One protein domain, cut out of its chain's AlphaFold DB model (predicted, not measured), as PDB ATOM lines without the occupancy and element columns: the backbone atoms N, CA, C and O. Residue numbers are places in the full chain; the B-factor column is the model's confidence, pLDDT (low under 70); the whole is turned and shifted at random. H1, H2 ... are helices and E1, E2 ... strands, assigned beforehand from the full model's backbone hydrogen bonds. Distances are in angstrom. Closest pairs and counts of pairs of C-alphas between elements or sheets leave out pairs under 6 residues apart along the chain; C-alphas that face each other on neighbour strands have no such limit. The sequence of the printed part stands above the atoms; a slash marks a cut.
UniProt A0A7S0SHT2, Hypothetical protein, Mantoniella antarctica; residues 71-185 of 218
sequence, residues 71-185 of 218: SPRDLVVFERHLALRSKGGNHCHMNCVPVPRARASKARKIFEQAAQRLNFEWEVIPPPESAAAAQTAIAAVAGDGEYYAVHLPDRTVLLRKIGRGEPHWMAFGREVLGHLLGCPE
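This is residues 71 to 185 of the 218 residues of the protein "Hypothetical protein" of Mantoniella antarctica (UniProt A0A7S0SHT2). A twisted antiparallel sheet of five strands, with the long hairpin E1 and E2 on one side, has H3 over one face at E4 and E5 and H4 over the opposite face along E1. H2 packs on H4, and the short H1 only grazes the sheet. The printed part has 115 residues with four named helices and five named strands, E1 E2 H1 H2 E3 H3 E4 E5 H4 along the chain; the sheet's order is E2 E1 E4 E5 E3, the class mixed. It is compact, radius of gyration of the C-alphas 14.1 A, spanning 42 by 34 by 25 A.

Edge strand E2, residues 89 to 100, and E1, residues 73 to 84, form a hairpin, with N 93 and O 80 within hydrogen-bond range at 2.9 A. E1 neighbours E4, residues 146 to 151, with N 79 and O 149 at 2.8 A. E4 and E5, residues 157 to 162, form a hairpin, with N 148 and O 160 at 2.8 A. E5 neighbours edge strand E3, residues 123 to 125, with N 123 and O 159 at 2.8 A. H3, residues 131 to 142, lies over E4 and E5 at a height over the sheet of 9.3 A, its closest C-alphas to E5 being Ala 142 and Lys 161, 5.8 A. E3, H3 and E4 make a split strand-helix-strand unit, two strands running the same way with E5 between, its crossover right-handed. H4, residues 172 to 180, on the opposite face, runs along E1. H2, residues 107 to 117, touches H4 at a steep tilt of 58 degrees, opposite ways, closest C-alphas Phe 111 and Val 176, 6.4 A. In H2, H3 and H4 every O i to N i+4 pair is within hydrogen-bond range; H1, residues 101 to 104, is too short for one.

E1 begins at C-alpha 73 (-27.778, -34.504, -51.278) and measures 33.5 A from first to last C-alpha, E2 35.4 A, H3 16.2 A. H4 ends at C-alpha 180 (-15.336, -29.852, -52.341).

The two C-alphas farthest apart, Ser 71 and Ser 86, are 43.6 A apart. The printed part has no cut and no long link. Residues 85 to 89 have pLDDT under 70.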
ATOM      1  N   SER A  71     -31.339 -34.112 -57.384       79.06
ATOM      2  CA  SER A  71     -30.303 -35.118 -57.099       79.06
ATOM      3  C   SER A  71     -30.150 -35.332 -55.582       79.06
ATOM      4  O   SER A  71     -30.154 -34.329 -54.861       79.06
ATOM      5  N   PRO A  72     -29.935 -36.565 -55.081       89.88
ATOM      6  CA  PRO A  72     -29.706 -36.803 -53.659       89.88
ATOM      7  C   PRO A  72     -28.539 -35.976 -53.112       89.88
ATOM      8  O   PRO A  72     -27.447 -35.942 -53.693       89.88
ATOM      9  N   ARG A  73     -28.774 -35.312 -51.982       93.88
ATOM     10  CA  ARG A  73     -27.778 -34.504 -51.278       93.88
ATOM     11  C   ARG A  73     -27.685 -34.957 -49.837       93.88
ATOM     12  O   ARG A  73     -28.689 -35.360 -49.254       93.88
ATOM     13  N   ASP A  74     -26.490 -34.836 -49.294       96.75
ATOM     14  CA  ASP A  74     -26.253 -34.911 -47.862       96.75
ATOM     15  C   ASP A  74     -25.918 -33.514 -47.345       96.75
ATOM     16  O   ASP A  74     -25.680 -32.580 -48.119       96.75
ATOM     17  N   LEU A  75     -25.933 -33.353 -46.027       96.56
ATOM     18  CA  LEU A  75     -25.676 -32.073 -45.391       96.56
ATOM     19  C   LEU A  75     -24.305 -32.096 -44.724       96.56
ATOM     20  O   LEU A  75     -24.012 -32.994 -43.940       96.56
ATOM     21  N   VAL A  76     -23.493 -31.084 -45.017       98.25
ATOM     22  CA  VAL A  76     -22.326 -30.746 -44.202       98.25
ATOM     23  C   VAL A  76     -22.643 -29.440 -43.497       98.25
ATOM     24  O   VAL A  76     -23.024 -28.459 -44.143       98.25
ATOM     25  N   VAL A  77     -22.514 -29.425 -42.175       98.00
ATOM     26  CA  VAL A  77     -22.726 -28.213 -41.382       98.00
ATOM     27  C   VAL A  77     -21.405 -27.795 -40.784       98.00
ATOM     28  O   VAL A  77     -20.718 -28.616 -40.192       98.00
ATOM     29  N   PHE A  78     -21.056 -26.519 -40.895       97.25
ATOM     30  CA  PHE A  78     -19.970 -25.973 -40.094       97.25
ATOM     31  C   PHE A  78     -20.473 -24.866 -39.181       97.25
ATOM     32  O   PHE A  78     -21.229 -23.972 -39.571       97.25
ATOM     33  N   GLU A  79     -20.034 -24.962 -37.943       95.25
ATOM     34  CA  GLU A  79     -20.462 -24.179 -36.808       95.25
ATOM     35  C   GLU A  79     -19.247 -23.469 -36.225       95.25
ATOM     36  O   GLU A  79     -18.176 -24.056 -36.073       95.25
ATOM     37  N   ARG A  80     -19.408 -22.192 -35.892       93.75
ATOM     38  CA  ARG A  80     -18.412 -21.451 -35.118       93.75
ATOM     39  C   ARG A  80     -19.085 -20.783 -33.937       93.75
ATOM     40  O   ARG A  80     -20.071 -20.070 -34.119       93.75
ATOM     41  N   HIS A  81     -18.512 -20.970 -32.761       93.50
ATOM     42  CA  HIS A  81     -18.906 -20.287 -31.541       93.50
ATOM     43  C   HIS A  81     -17.764 -19.371 -31.114       93.50
ATOM     44  O   HIS A  81     -16.681 -19.840 -30.765       93.50
ATOM     45  N   LEU A  82     -18.003 -18.060 -31.179       90.06
ATOM     46  CA  LEU A  82     -17.013 -17.038 -30.844       90.06
ATOM     47  C   LEU A  82     -17.564 -16.088 -29.780       90.06
ATOM     48  O   LEU A  82     -18.733 -15.687 -29.817       90.06
ATOM     49  N   ALA A  83     -16.694 -15.679 -28.863       83.19
ATOM     50  CA  ALA A  83     -16.982 -14.683 -27.851       83.19
ATOM     51  C   ALA A  83     -16.753 -13.291 -28.455       83.19
ATOM     52  O   ALA A  83     -15.633 -12.777 -28.504       83.19
ATOM     53  N   LEU A  84     -17.829 -12.622 -28.873       70.50
ATOM     54  CA  LEU A  84     -17.792 -11.242 -29.362       70.50
ATOM     55  C   LEU A  84     -17.724 -10.264 -28.180       70.50
ATOM     56  O   LEU A  84     -18.619  -9.449 -27.948       70.50
ATOM     57  N   ARG A  85     -16.624 -10.333 -27.424       67.69
ATOM     58  CA  ARG A  85     -16.406  -9.601 -26.161       67.69
ATOM     59  C   ARG A  85     -16.546  -8.082 -26.299       67.69
ATOM     60  O   ARG A  85     -16.947  -7.428 -25.347       67.69
ATOM     61  N   SER A  86     -16.244  -7.526 -27.472       65.69
ATOM     62  CA  SER A  86     -16.381  -6.093 -27.767       65.69
ATOM     63  C   SER A  86     -17.766  -5.686 -28.283       65.69
ATOM     64  O   SER A  86     -18.070  -4.498 -28.305       65.69
ATOM     65  N   LYS A  87     -18.606  -6.645 -28.698       65.00
ATOM     66  CA  LYS A  87     -19.943  -6.405 -29.275       65.00
ATOM     67  C   LYS A  87     -21.088  -7.006 -28.447       65.00
ATOM     68  O   LYS A  87     -22.226  -6.990 -28.896       65.00
ATOM     69  N   GLY A  88     -20.797  -7.478 -27.233       57.47
ATOM     70  CA  GLY A  88     -21.810  -7.745 -26.211       57.47
ATOM     71  C   GLY A  88     -22.428  -9.144 -26.204       57.47
ATOM     72  O   GLY A  88     -23.582  -9.269 -25.809       57.47
ATOM     73  N   GLY A  89     -21.704 -10.200 -26.590       69.88
ATOM     74  CA  GLY A  89     -22.208 -11.565 -26.385       69.88
ATOM     75  C   GLY A  89     -21.410 -12.669 -27.070       69.88
ATOM     76  O   GLY A  89     -20.400 -12.412 -27.719       69.88
ATOM     77  N   ASN A  90     -21.891 -13.903 -26.933       73.31
ATOM     78  CA  ASN A  90     -21.430 -15.038 -27.725       73.31
ATOM     79  C   ASN A  90     -22.316 -15.161 -28.967       73.31
ATOM     80  O   ASN A  90     -23.537 -15.032 -28.871       73.31
ATOM     81  N   HIS A  91     -21.715 -15.404 -30.128       82.50
ATOM     82  CA  HIS A  91     -22.459 -15.645 -31.358       82.50
ATOM     83  C   HIS A  91     -22.074 -17.011 -31.910       82.50
ATOM     84  O   HIS A  91     -20.903 -17.256 -32.216       82.50
ATOM     85  N   CYS A  92     -23.069 -17.889 -32.024       89.81
ATOM     86  CA  CYS A  92     -22.938 -19.127 -32.769       89.81
ATOM     87  C   CYS A  92     -23.452 -18.901 -34.191       89.81
ATOM     88  O   CYS A  92     -24.563 -18.408 -34.383       89.81
ATOM     89  N   HIS A  93     -22.637 -19.249 -35.182       92.00
ATOM     90  CA  HIS A  93     -23.035 -19.224 -36.581       92.00
ATOM     91  C   HIS A  93     -22.910 -20.621 -37.179       92.00
ATOM     92  O   HIS A  93     -21.799 -21.137 -37.318       92.00
ATOM     93  N   MET A  94     -24.048 -21.190 -37.572       94.69
ATOM     94  CA  MET A  94     -24.144 -22.488 -38.238       94.69
ATOM     95  C   MET A  94     -24.436 -22.286 -39.724       94.69
ATOM     96  O   MET A  94     -25.341 -21.543 -40.093       94.69
ATOM     97  N   ASN A  95     -23.658 -22.941 -40.580       95.31
ATOM     98  CA  ASN A  95     -23.811 -22.888 -42.032       95.31
ATOM     99  C   ASN A  95     -24.163 -24.278 -42.521       95.31
ATOM    100  O   ASN A  95     -23.356 -25.192 -42.387       95.31
ATOM    101  N   CYS A  96     -25.346 -24.416 -43.103       96.31
ATOM    102  CA  CYS A  96     -25.867 -25.682 -43.592       96.31
ATOM    103  C   CYS A  96     -25.654 -25.756 -45.106       96.31
ATOM    104  O   CYS A  96     -26.315 -25.040 -45.859       96.31
ATOM    105  N   VAL A  97     -24.720 -26.596 -45.559       96.19
ATOM    106  CA  VAL A  97     -24.337 -26.682 -46.972       96.19
ATOM    107  C   VAL A  97     -24.774 -28.029 -47.553       96.19
ATOM    108  O   VAL A  97     -24.232 -29.068 -47.171       96.19
ATOM    109  N   PRO A  98     -25.748 -28.045 -48.480       95.19
ATOM    110  CA  PRO A  98     -26.169 -29.272 -49.139       95.19
ATOM    111  C   PRO A  98     -25.143 -29.690 -50.202       95.19
ATOM    112  O   PRO A  98     -24.961 -29.012 -51.218       95.19
ATOM    113  N   VAL A  99     -24.512 -30.845 -50.002       96.06
ATOM    114  CA  VAL A  99     -23.470 -31.408 -50.871       96.06
ATOM    115  C   VAL A  99     -24.055 -32.577 -51.671       96.06
ATOM    116  O   VAL A  99     -24.730 -33.427 -51.087       96.06
ATOM    117  N   PRO A 100     -23.836 -32.671 -52.998       95.06
ATOM    118  CA  PRO A 100     -24.214 -33.861 -53.759       95.06
ATOM    119  C   PRO A 100     -23.656 -35.126 -53.099       95.06
ATOM    120  O   PRO A 100     -22.466 -35.171 -52.783       95.06
ATOM    121  N   ARG A 101     -24.485 -36.159 -52.913       93.81
ATOM    122  CA  ARG A 101     -24.098 -37.373 -52.164       93.81
ATOM    123  C   ARG A 101     -22.799 -38.011 -52.665       93.81
ATOM    124  O   ARG A 101     -21.970 -38.435 -51.869       93.81
ATOM    125  N   ALA A 102     -22.580 -37.995 -53.979       92.06
ATOM    126  CA  ALA A 102     -21.360 -38.502 -54.611       92.06
ATOM    127  C   ALA A 102     -20.069 -37.787 -54.155       92.06
ATOM    128  O   ALA A 102     -18.991 -38.367 -54.223       92.06
ATOM    129  N   ARG A 103     -20.167 -36.536 -53.688       94.44
ATOM    130  CA  ARG A 103     -19.039 -35.755 -53.152       94.44
ATOM    131  C   ARG A 103     -19.031 -35.708 -51.623       94.44
ATOM    132  O   ARG A 103     -17.979 -35.496 -51.032       94.44
ATOM    133  N   ALA A 104     -20.171 -35.935 -50.974       95.44
ATOM    134  CA  ALA A 104     -20.316 -35.828 -49.524       95.44
ATOM    135  C   ALA A 104     -19.398 -36.788 -48.745       95.44
ATOM    136  O   ALA A 104     -18.880 -36.416 -47.694       95.44
ATOM    137  N   SER A 105     -19.110 -37.975 -49.289       93.38
ATOM    138  CA  SER A 105     -18.156 -38.932 -48.702       93.38
ATOM    139  C   SER A 105     -16.726 -38.384 -48.589       93.38
ATOM    140  O   SER A 105     -15.972 -38.815 -47.719       93.38
ATOM    141  N   LYS A 106     -16.352 -37.399 -49.418       96.88
ATOM    142  CA  LYS A 106     -15.029 -36.757 -49.402       96.88
ATOM    143  C   LYS A 106     -14.924 -35.626 -48.363       96.88
ATOM    144  O   LYS A 106     -13.827 -35.115 -48.144       96.88
ATOM    145  N   ALA A 107     -16.022 -35.251 -47.694       98.00
ATOM    146  CA  ALA A 107     -16.061 -34.108 -46.774       98.00
ATOM    147  C   ALA A 107     -15.056 -34.235 -45.616       98.00
ATOM    148  O   ALA A 107     -14.321 -33.292 -45.342       98.00
ATOM    149  N   ARG A 108     -14.964 -35.404 -44.970       98.25
ATOM    150  CA  ARG A 108     -14.009 -35.619 -43.869       98.25
ATOM    151  C   ARG A 108     -12.563 -35.394 -44.324       98.25
ATOM    152  O   ARG A 108     -11.861 -34.574 -43.739       98.25
ATOM    153  N   LYS A 109     -12.168 -36.060 -45.417       97.94
ATOM    154  CA  LYS A 109     -10.807 -36.005 -45.974       97.94
ATOM    155  C   LYS A 109     -10.378 -34.567 -46.278       97.94
ATOM    156  O   LYS A 109      -9.287 -34.168 -45.888       97.94
ATOM    157  N   ILE A 110     -11.234 -33.771 -46.924       98.06
ATOM    158  CA  ILE A 110     -10.861 -32.403 -47.313       98.06
ATOM    159  C   ILE A 110     -10.722 -31.458 -46.105       98.06
ATOM    160  O   ILE A 110      -9.836 -30.606 -46.094       98.06
ATOM    161  N   PHE A 111     -11.531 -31.632 -45.052       98.44
ATOM    162  CA  PHE A 111     -11.377 -30.868 -43.807       98.44
ATOM    163  C   PHE A 111     -10.107 -31.247 -43.037       98.44
ATOM    164  O   PHE A 111      -9.477 -30.375 -42.439       98.44
ATOM    165  N   GLU A 112      -9.709 -32.519 -43.051       97.94
ATOM    166  CA  GLU A 112      -8.444 -32.974 -42.456       97.94
ATOM    167  C   GLU A 112      -7.231 -32.433 -43.223       97.94
ATOM    168  O   GLU A 112      -6.317 -31.885 -42.614       97.94
ATOM    169  N   GLN A 113      -7.257 -32.480 -44.558       97.81
ATOM    170  CA  GLN A 113      -6.203 -31.897 -45.397       97.81
ATOM    171  C   GLN A 113      -6.056 -30.386 -45.166       97.81
ATOM    172  O   GLN A 113      -4.944 -29.868 -45.054       97.81
ATOM    173  N   ALA A 114      -7.173 -29.664 -45.057       97.06
ATOM    174  CA  ALA A 114      -7.154 -28.232 -44.777       97.06
ATOM    175  C   ALA A 114      -6.607 -27.916 -43.372       97.06
ATOM    176  O   ALA A 114      -5.858 -26.954 -43.207       97.06
ATOM    177  N   ALA A 115      -6.938 -28.739 -42.374       96.12
ATOM    178  CA  ALA A 115      -6.409 -28.614 -41.018       96.12
ATOM    179  C   ALA A 115      -4.894 -28.860 -40.960       96.12
ATOM    180  O   ALA A 115      -4.166 -28.064 -40.364       96.12
ATOM    181  N   GLN A 116      -4.405 -29.875 -41.681       96.06
ATOM    182  CA  GLN A 116      -2.977 -30.163 -41.808       96.06
ATOM    183  C   GLN A 116      -2.204 -28.967 -42.387       96.06
ATOM    184  O   GLN A 116      -1.171 -28.581 -41.844       96.06
ATOM    185  N   ARG A 117      -2.724 -28.314 -43.438       93.25
ATOM    186  CA  ARG A 117      -2.103 -27.100 -44.015       93.25
ATOM    187  C   ARG A 117      -2.052 -25.927 -43.034       93.25
ATOM    188  O   ARG A 117      -1.156 -25.094 -43.126       93.25
ATOM    189  N   LEU A 118      -3.005 -25.859 -42.107       91.44
ATOM    190  CA  LEU A 118      -3.078 -24.835 -41.066       91.44
ATOM    191  C   LEU A 118      -2.418 -25.276 -39.746       91.44
ATOM    192  O   LEU A 118      -2.559 -24.581 -38.740       91.44
ATOM    193  N   ASN A 119      -1.681 -26.395 -39.756       93.19
ATOM    194  CA  ASN A 119      -0.993 -26.977 -38.603       93.19
ATOM    195  C   ASN A 119      -1.905 -27.154 -37.388       93.19
ATOM    196  O   ASN A 119      -1.580 -26.738 -36.271       93.19
ATOM    197  N   PHE A 120      -3.057 -27.789 -37.602       93.94
ATOM    198  CA  PHE A 120      -3.875 -28.225 -36.492       93.94
ATOM    199  C   PHE A 120      -4.570 -29.560 -36.677       93.94
ATOM    200  O   PHE A 120      -4.788 -30.024 -37.787       93.94
ATOM    201  N   GLU A 121      -4.980 -30.115 -35.540       93.44
ATOM    202  CA  GLU A 121      -5.668 -31.392 -35.439       93.44
ATOM    203  C   GLU A 121      -7.118 -31.217 -34.985       93.44
ATOM    204  O   GLU A 121      -7.473 -30.247 -34.301       93.44
ATOM    205  N   TRP A 122      -7.948 -32.186 -35.364       97.81
ATOM    206  CA  TRP A 122      -9.346 -32.274 -34.960       97.81
ATOM    207  C   TRP A 122      -9.509 -33.179 -33.740       97.81
ATOM    208  O   TRP A 122      -9.010 -34.301 -33.711       97.81
ATOM    209  N   GLU A 123     -10.311 -32.738 -32.777       98.00
ATOM    210  CA  GLU A 123     -10.973 -33.643 -31.847       98.00
ATOM    211  C   GLU A 123     -12.155 -34.294 -32.580       98.00
ATOM    212  O   GLU A 123     -13.018 -33.594 -33.113       98.00
ATOM    213  N   VAL A 124     -12.207 -35.624 -32.637       98.31
ATOM    214  CA  VAL A 124     -13.285 -36.342 -33.332       98.31
ATOM    215  C   VAL A 124     -14.319 -36.816 -32.323       98.31
ATOM    216  O   VAL A 124     -14.052 -37.695 -31.505       98.31
ATOM    217  N   ILE A 125     -15.526 -36.271 -32.421       98.38
ATOM    218  CA  ILE A 125     -16.683 -36.732 -31.659       98.38
ATOM    219  C   ILE A 125     -17.409 -37.798 -32.500       98.38
ATOM    220  O   ILE A 125     -17.732 -37.544 -33.669       98.38
ATOM    221  N   PRO A 126     -17.671 -38.993 -31.939       98.12
ATOM    222  CA  PRO A 126     -18.380 -40.055 -32.646       98.12
ATOM    223  C   PRO A 126     -19.838 -39.661 -32.942       98.12
ATOM    224  O   PRO A 126     -20.357 -38.742 -32.307       98.12
ATOM    225  N   PRO A 127     -20.524 -40.366 -33.862       98.19
ATOM    226  CA  PRO A 127     -21.908 -40.073 -34.237       98.19
ATOM    227  C   PRO A 127     -22.836 -39.927 -33.017       98.19
ATOM    228  O   PRO A 127     -23.106 -40.928 -32.346       98.19
ATOM    229  N   PRO A 128     -23.353 -38.722 -32.710       96.19
ATOM    230  CA  PRO A 128     -24.229 -38.520 -31.572       96.19
ATOM    231  C   PRO A 128     -25.635 -39.048 -31.880       96.19
ATOM    232  O   PRO A 128     -26.106 -39.043 -33.023       96.19
ATOM    233  N   GLU A 129     -26.341 -39.483 -30.839       95.75
ATOM    234  CA  GLU A 129     -27.710 -40.002 -30.963       95.75
ATOM    235  C   GLU A 129     -28.726 -38.914 -31.338       95.75
ATOM    236  O   GLU A 129     -29.752 -39.203 -31.947       95.75
ATOM    237  N   SER A 130     -28.442 -37.657 -30.989       95.75
ATOM    238  CA  SER A 130     -29.309 -36.506 -31.245       95.75
ATOM    239  C   SER A 130     -28.516 -35.197 -31.317       95.75
ATOM    240  O   SER A 130     -27.359 -35.132 -30.898       95.75
ATOM    241  N   ALA A 131     -29.160 -34.123 -31.781       90.69
ATOM    242  CA  ALA A 131     -28.574 -32.780 -31.771       90.69
ATOM    243  C   ALA A 131     -28.230 -32.292 -30.347       90.69
ATOM    244  O   ALA A 131     -27.192 -31.668 -30.138       90.69
ATOM    245  N   ALA A 132     -29.056 -32.627 -29.349       95.50
ATOM    246  CA  ALA A 132     -28.785 -32.295 -27.949       95.50
ATOM    247  C   ALA A 132     -27.547 -33.036 -27.412       95.50
ATOM    248  O   ALA A 132     -26.722 -32.447 -26.707       95.50
ATOM    249  N   ALA A 133     -27.382 -34.310 -27.790       97.50
ATOM    250  CA  ALA A 133     -26.190 -35.088 -27.461       97.50
ATOM    251  C   ALA A 133     -24.934 -34.519 -28.146       97.50
ATOM    252  O   ALA A 133     -23.891 -34.427 -27.504       97.50
ATOM    253  N   ALA A 134     -25.045 -34.066 -29.401       95.31
ATOM    254  CA  ALA A 134     -23.953 -33.400 -30.114       95.31
ATOM    255  C   ALA A 134     -23.480 -32.139 -29.371       95.31
ATOM    256  O   ALA A 134     -22.293 -31.990 -29.092       95.31
ATOM    257  N   GLN A 135     -24.414 -31.269 -28.980       94.44
ATOM    258  CA  GLN A 135     -24.107 -30.042 -28.237       94.44
ATOM    259  C   GLN A 135     -23.503 -30.334 -26.856       94.44
ATOM    260  O   GLN A 135     -22.555 -29.671 -26.440       94.44
ATOM    261  N   THR A 136     -23.980 -31.377 -26.169       97.06
ATOM    262  CA  THR A 136     -23.396 -31.825 -24.893       97.06
ATOM    263  C   THR A 136     -21.963 -32.335 -25.076       97.06
ATOM    264  O   THR A 136     -21.087 -31.985 -24.289       97.06
ATOM    265  N   ALA A 137     -21.697 -33.121 -26.126       97.56
ATOM    266  CA  ALA A 137     -20.358 -33.620 -26.432       97.56
ATOM    267  C   ALA A 137     -19.388 -32.484 -26.799       97.56
ATOM    268  O   ALA A 137     -18.261 -32.457 -26.308       97.56
ATOM    269  N   ILE A 138     -19.841 -31.502 -27.586       96.75
ATOM    270  CA  ILE A 138     -19.058 -30.297 -27.894       96.75
ATOM    271  C   ILE A 138     -18.745 -29.522 -26.609       96.75
ATOM    272  O   ILE A 138     -17.588 -29.172 -26.377       96.75
ATOM    273  N   ALA A 139     -19.738 -29.302 -25.742       95.25
ATOM    274  CA  ALA A 139     -19.550 -28.598 -24.473       95.25
ATOM    275  C   ALA A 139     -18.600 -29.339 -23.516       95.25
ATOM    276  O   ALA A 139     -17.836 -28.694 -22.803       95.25
ATOM    277  N   ALA A 140     -18.587 -30.675 -23.522       96.81
ATOM    278  CA  ALA A 140     -17.655 -31.462 -22.712       96.81
ATOM    279  C   ALA A 140     -16.182 -31.221 -23.099       96.81
ATOM    280  O   ALA A 140     -15.305 -31.271 -22.238       96.81
ATOM    281  N   VAL A 141     -15.912 -30.917 -24.374       94.81
ATOM    282  CA  VAL A 141     -14.561 -30.641 -24.887       94.81
ATOM    283  C   VAL A 141     -14.236 -29.146 -24.828       94.81
ATOM    284  O   VAL A 141     -13.198 -28.736 -24.299       94.81
ATOM    285  N   ALA A 142     -15.108 -28.304 -25.383       93.81
ATOM    286  CA  ALA A 142     -14.879 -26.869 -25.542       93.81
ATOM    287  C   ALA A 142     -15.186 -26.055 -24.275       93.81
ATOM    288  O   ALA A 142     -14.598 -24.986 -24.087       93.81
ATOM    289  N   GLY A 143     -16.051 -26.565 -23.396       92.19
ATOM    290  CA  GLY A 143     -16.604 -25.817 -22.272       92.19
ATOM    291  C   GLY A 143     -17.362 -24.578 -22.747       92.19
ATOM    292  O   GLY A 143     -18.075 -24.590 -23.745       92.19
ATOM    293  N   ASP A 144     -17.141 -23.484 -22.038       87.06
ATOM    294  CA  ASP A 144     -17.581 -22.119 -22.326       87.06
ATOM    295  C   ASP A 144     -16.613 -21.350 -23.256       87.06
ATOM    296  O   ASP A 144     -16.729 -20.134 -23.442       87.06
ATOM    297  N   GLY A 145     -15.649 -22.060 -23.851       90.56
ATOM    298  CA  GLY A 145     -14.666 -21.526 -24.785       90.56
ATOM    299  C   GLY A 145     -15.180 -21.308 -26.211       90.56
ATOM    300  O   GLY A 145     -16.298 -21.663 -26.591       90.56
ATOM    301  N   GLU A 146     -14.314 -20.710 -27.025       93.81
ATOM    302  CA  GLU A 146     -14.534 -20.543 -28.459       93.81
ATOM    303  C   GLU A 146     -14.193 -21.849 -29.186       93.81
ATOM    304  O   GLU A 146     -13.260 -22.563 -28.801       93.81
ATOM    305  N   TYR A 147     -14.945 -22.183 -30.230       95.75
ATOM    306  CA  TYR A 147     -14.701 -23.397 -31.002       95.75
ATOM    307  C   TYR A 147     -15.184 -23.287 -32.444       95.75
ATOM    308  O   TYR A 147     -16.001 -22.435 -32.807       95.75
ATOM    309  N   TYR A 148     -14.678 -24.209 -33.253       97.25
ATOM    310  CA  TYR A 148     -15.128 -24.483 -34.603       97.25
ATOM    311  C   TYR A 148     -15.476 -25.964 -34.722       97.25
ATOM    312  O   TYR A 148     -14.675 -26.811 -34.333       97.25
ATOM    313  N   ALA A 149     -16.652 -26.277 -35.252       98.06
ATOM    314  CA  ALA A 149     -17.126 -27.641 -35.422       98.06
ATOM    315  C   ALA A 149     -17.597 -27.889 -36.858       98.06
ATOM    316  O   ALA A 149     -18.182 -27.011 -37.493       98.06
ATOM    317  N   VAL A 150     -17.373 -29.097 -37.363       98.44
ATOM    318  CA  VAL A 150     -17.900 -29.580 -38.641       98.44
ATOM    319  C   VAL A 150     -18.711 -30.833 -38.372       98.44
ATOM    320  O   VAL A 150     -18.157 -31.844 -37.956       98.44
ATOM    321  N   HIS A 151     -20.011 -30.775 -38.631       98.12
ATOM    322  CA  HIS A 151     -20.909 -31.922 -38.586       98.12
ATOM    323  C   HIS A 151     -20.917 -32.584 -39.963       98.12
ATOM    324  O   HIS A 151     -21.298 -31.965 -40.965       98.12
ATOM    325  N   LEU A 152     -20.455 -33.830 -40.009       98.25
ATOM    326  CA  LEU A 152     -20.281 -34.602 -41.232       98.25
ATOM    327  C   LEU A 152     -21.529 -35.445 -41.564       98.25
ATOM    328  O   LEU A 152     -22.360 -35.701 -40.689       98.25
ATOM    329  N   PRO A 153     -21.666 -35.921 -42.818       96.88
ATOM    330  CA  PRO A 153     -22.817 -36.721 -43.248       96.88
ATOM    331  C   PRO A 153     -23.009 -38.035 -42.477       96.88
ATOM    332  O   PRO A 153     -24.134 -38.498 -42.308       96.88
ATOM    333  N   ASP A 154     -21.921 -38.627 -41.978       96.44
ATOM    334  CA  ASP A 154     -21.938 -39.829 -41.130       96.44
ATOM    335  C   ASP A 154     -22.290 -39.529 -39.659       96.44
ATOM    336  O   ASP A 154     -22.291 -40.426 -38.812       96.44
ATOM    337  N   ARG A 155     -22.642 -38.268 -39.372       96.94
ATOM    338  CA  ARG A 155     -22.923 -37.671 -38.062       96.94
ATOM    339  C   ARG A 155     -21.704 -37.509 -37.156       96.94
ATOM    340  O   ARG A 155     -21.874 -37.020 -36.045       96.94
ATOM    341  N   THR A 156     -20.494 -37.874 -37.577       98.19
ATOM    342  CA  THR A 156     -19.298 -37.511 -36.805       98.19
ATOM    343  C   THR A 156     -19.149 -35.989 -36.748       98.19
ATOM    344  O   THR A 156     -19.585 -35.273 -37.657       98.19
ATOM    345  N   VAL A 157     -18.546 -35.481 -35.672       98.56
ATOM    346  CA  VAL A 157     -18.231 -34.052 -35.548       98.56
ATOM    347  C   VAL A 157     -16.725 -33.881 -35.424       98.56
ATOM    348  O   VAL A 157     -16.102 -34.445 -34.526       98.56
ATOM    349  N   LEU A 158     -16.139 -33.092 -36.324       98.62
ATOM    350  CA  LEU A 158     -14.763 -32.619 -36.197       98.62
ATOM    351  C   LEU A 158     -14.783 -31.326 -35.387       98.62
ATOM    352  O   LEU A 158     -15.429 -30.364 -35.797       98.62
ATOM    353  N   LEU A 159     -14.104 -31.291 -34.248       98.38
ATOM    354  CA  LEU A 159     -14.115 -30.163 -33.324       98.38
ATOM    355  C   LEU A 159     -12.704 -29.604 -33.131       98.38
ATOM    356  O   LEU A 159     -11.746 -30.328 -32.882       98.38
ATOM    357  N   ARG A 160     -12.583 -28.281 -33.201       96.38
ATOM    358  CA  ARG A 160     -11.380 -27.525 -32.860       96.38
ATOM    359  C   ARG A 160     -11.732 -26.513 -31.784       96.38
ATOM    360  O   ARG A 160     -12.567 -25.637 -32.008       96.38
ATOM    361  N   LYS A 161     -11.043 -26.571 -30.647       95.56
ATOM    362  CA  LYS A 161     -11.051 -25.465 -29.681       95.56
ATOM    363  C   LYS A 161     -10.245 -24.305 -30.250       95.56
ATOM    364  O   LYS A 161      -9.166 -24.517 -30.796       95.56
ATOM    365  N   ILE A 162     -10.768 -23.098 -30.103       93.50
ATOM    366  CA  ILE A 162     -10.060 -21.871 -30.457       93.50
ATOM    367  C   ILE A 162      -9.539 -21.284 -29.149       93.50
ATOM    368  O   ILE A 162     -10.306 -21.009 -28.220       93.50
ATOM    369  N   GLY A 163      -8.218 -21.150 -29.044       90.75
ATOM    370  CA  GLY A 163      -7.584 -20.548 -27.883       90.75
ATOM    371  C   GLY A 163      -8.065 -19.114 -27.672       90.75
ATOM    372  O   GLY A 163      -8.385 -18.389 -28.611       90.75
ATOM    373  N   ARG A 164      -8.096 -18.660 -26.418       86.00
ATOM    374  CA  ARG A 164      -8.464 -17.272 -26.116       86.00
ATOM    375  C   ARG A 164      -7.513 -16.311 -26.837       86.00
ATOM    376  O   ARG A 164      -6.331 -16.264 -26.512       86.00
ATOM    377  N   GLY A 165      -8.063 -15.488 -27.729       83.25
ATOM    378  CA  GLY A 165      -7.288 -14.519 -28.509       83.25
ATOM    379  C   GLY A 165      -6.512 -15.135 -29.675       83.25
ATOM    380  O   GLY A 165      -5.782 -14.417 -30.353       83.25
ATOM    381  N   GLU A 166      -6.675 -16.436 -29.919       90.12
ATOM    382  CA  GLU A 166      -6.165 -17.087 -31.117       90.12
ATOM    383  C   GLU A 166      -6.930 -16.562 -32.342       90.12
ATOM    384  O   GLU A 166      -8.166 -16.525 -32.333       90.12
ATOM    385  N   PRO A 167      -6.233 -16.136 -33.406       86.38
ATOM    386  CA  PRO A 167      -6.900 -15.776 -34.643       86.38
ATOM    387  C   PRO A 167      -7.552 -17.017 -35.259       86.38
ATOM    388  O   PRO A 167      -6.910 -18.045 -35.452       86.38
ATOM    389  N   HIS A 168      -8.826 -16.901 -35.622       87.94
ATOM    390  CA  HIS A 168      -9.547 -17.942 -36.344       87.94
ATOM    391  C   HIS A 168      -9.862 -17.487 -37.771       87.94
ATOM    392  O   HIS A 168     -10.340 -16.373 -37.994       87.94
ATOM    393  N   TRP A 169      -9.610 -18.360 -38.745       89.75
ATOM    394  CA  TRP A 169      -9.883 -18.081 -40.151       89.75
ATOM    395  C   TRP A 169     -11.388 -18.157 -40.445       89.75
ATOM    396  O   TRP A 169     -11.969 -19.232 -40.589       89.75
ATOM    397  N   MET A 170     -12.042 -16.999 -40.547       88.38
ATOM    398  CA  MET A 170     -13.510 -16.907 -40.632       88.38
ATOM    399  C   MET A 170     -14.115 -17.535 -41.895       88.38
ATOM    400  O   MET A 170     -15.295 -17.896 -41.892       88.38
ATOM    401  N   ALA A 171     -13.328 -17.658 -42.966       91.25
ATOM    402  CA  ALA A 171     -13.758 -18.228 -44.239       91.25
ATOM    403  C   ALA A 171     -13.523 -19.747 -44.342       91.25
ATOM    404  O   ALA A 171     -13.930 -20.343 -45.334       91.25
ATOM    405  N   PHE A 172     -12.953 -20.392 -43.314       94.62
ATOM    406  CA  PHE A 172     -12.446 -21.770 -43.388       94.62
ATOM    407  C   PHE A 172     -13.434 -22.768 -43.993       94.62
ATOM    408  O   PHE A 172     -13.157 -23.376 -45.022       94.62
ATOM    409  N   GLY A 173     -14.628 -22.887 -43.411       95.94
ATOM    410  CA  GLY A 173     -15.632 -23.833 -43.910       95.94
ATOM    411  C   GLY A 173     -16.114 -23.523 -45.322       95.94
ATOM    412  O   GLY A 173     -16.398 -24.439 -46.087       95.94
ATOM    413  N   ARG A 174     -16.179 -22.238 -45.686       95.31
ATOM    414  CA  ARG A 174     -16.576 -21.806 -47.028       95.31
ATOM    415  C   ARG A 174     -15.509 -22.171 -48.055       95.31
ATOM    416  O   ARG A 174     -15.867 -22.645 -49.125       95.31
ATOM    417  N   GLU A 175     -14.237 -21.965 -47.736       95.38
ATOM    418  CA  GLU A 175     -13.124 -22.348 -48.606       95.38
ATOM    419  C   GLU A 175     -13.096 -23.851 -48.834       95.38
ATOM    420  O   GLU A 175     -13.220 -24.301 -49.972       95.38
ATOM    421  N   VAL A 176     -13.055 -24.625 -47.749       97.25
ATOM    422  CA  VAL A 176     -13.017 -26.090 -47.813       97.25
ATOM    423  C   VAL A 176     -14.195 -26.640 -48.621       97.25
ATOM    424  O   VAL A 176     -14.009 -27.463 -49.517       97.25
ATOM    425  N   LEU A 177     -15.412 -26.155 -48.364       97.12
ATOM    426  CA  LEU A 177     -16.588 -26.625 -49.094       97.12
ATOM    427  C   LEU A 177     -16.679 -26.081 -50.519       97.12
ATOM    428  O   LEU A 177     -17.219 -26.773 -51.377       97.12
ATOM    429  N   GLY A 178     -16.141 -24.895 -50.805       95.62
ATOM    430  CA  GLY A 178     -16.034 -24.378 -52.169       95.62
ATOM    431  C   GLY A 178     -15.170 -25.289 -53.039       95.62
ATOM    432  O   GLY A 178     -15.584 -25.655 -54.137       95.62
ATOM    433  N   HIS A 179     -14.035 -25.752 -52.509       95.19
ATOM    434  CA  HIS A 179     -13.199 -26.750 -53.178       95.19
ATOM    435  C   HIS A 179     -13.913 -28.099 -53.326       95.19
ATOM    436  O   HIS A 179     -13.946 -28.650 -54.423       95.19
ATOM    437  N   LEU A 180     -14.566 -28.601 -52.270       96.25
ATOM    438  CA  LEU A 180     -15.336 -29.852 -52.341       96.25
ATOM    439  C   LEU A 180     -16.439 -29.805 -53.414       96.25
ATOM    440  O   LEU A 180     -16.728 -30.795 -54.089       96.25
ATOM    441  N   LEU A 181     -17.079 -28.648 -53.566       95.06
ATOM    442  CA  LEU A 181     -18.152 -28.418 -54.527       95.06
ATOM    443  C   LEU A 181     -17.642 -28.058 -55.927       95.06
ATOM    444  O   LEU A 181     -18.462 -27.928 -56.834       95.06
ATOM    445  N   GLY A 182     -16.324 -27.982 -56.143       93.75
ATOM    446  CA  GLY A 182     -15.746 -27.607 -57.436       93.75
ATOM    447  C   GLY A 182     -16.104 -26.179 -57.851       93.75
ATOM    448  O   GLY A 182     -16.202 -25.897 -59.036       93.75
ATOM    449  N   CYS A 183     -16.349 -25.302 -56.876       92.94
ATOM    450  CA  CYS A 183     -16.648 -23.888 -57.086       92.94
ATOM    451  C   CYS A 183     -15.708 -22.996 -56.246       92.94
ATOM    452  O   CYS A 183     -16.171 -22.255 -55.364       92.94
ATOM    453  N   PRO A 184     -14.375 -23.090 -56.441       91.31
ATOM    454  CA  PRO A 184     -13.395 -22.310 -55.681       91.31
ATOM    455  C   PRO A 184     -13.586 -20.791 -55.833       91.31
ATOM    456  O   PRO A 184     -13.284 -20.025 -54.921       91.31
ATOM    457  N   GLU A 185     -14.171 -20.328 -56.932       88.56
ATOM    458  CA  GLU A 185     -14.528 -18.928 -57.164       88.56
ATOM    459  C   GLU A 185     -15.594 -18.395 -56.188       88.56
ATOM    460  O   GLU A 185     -15.689 -17.186 -55.973       88.56
TER     461      GLU A 185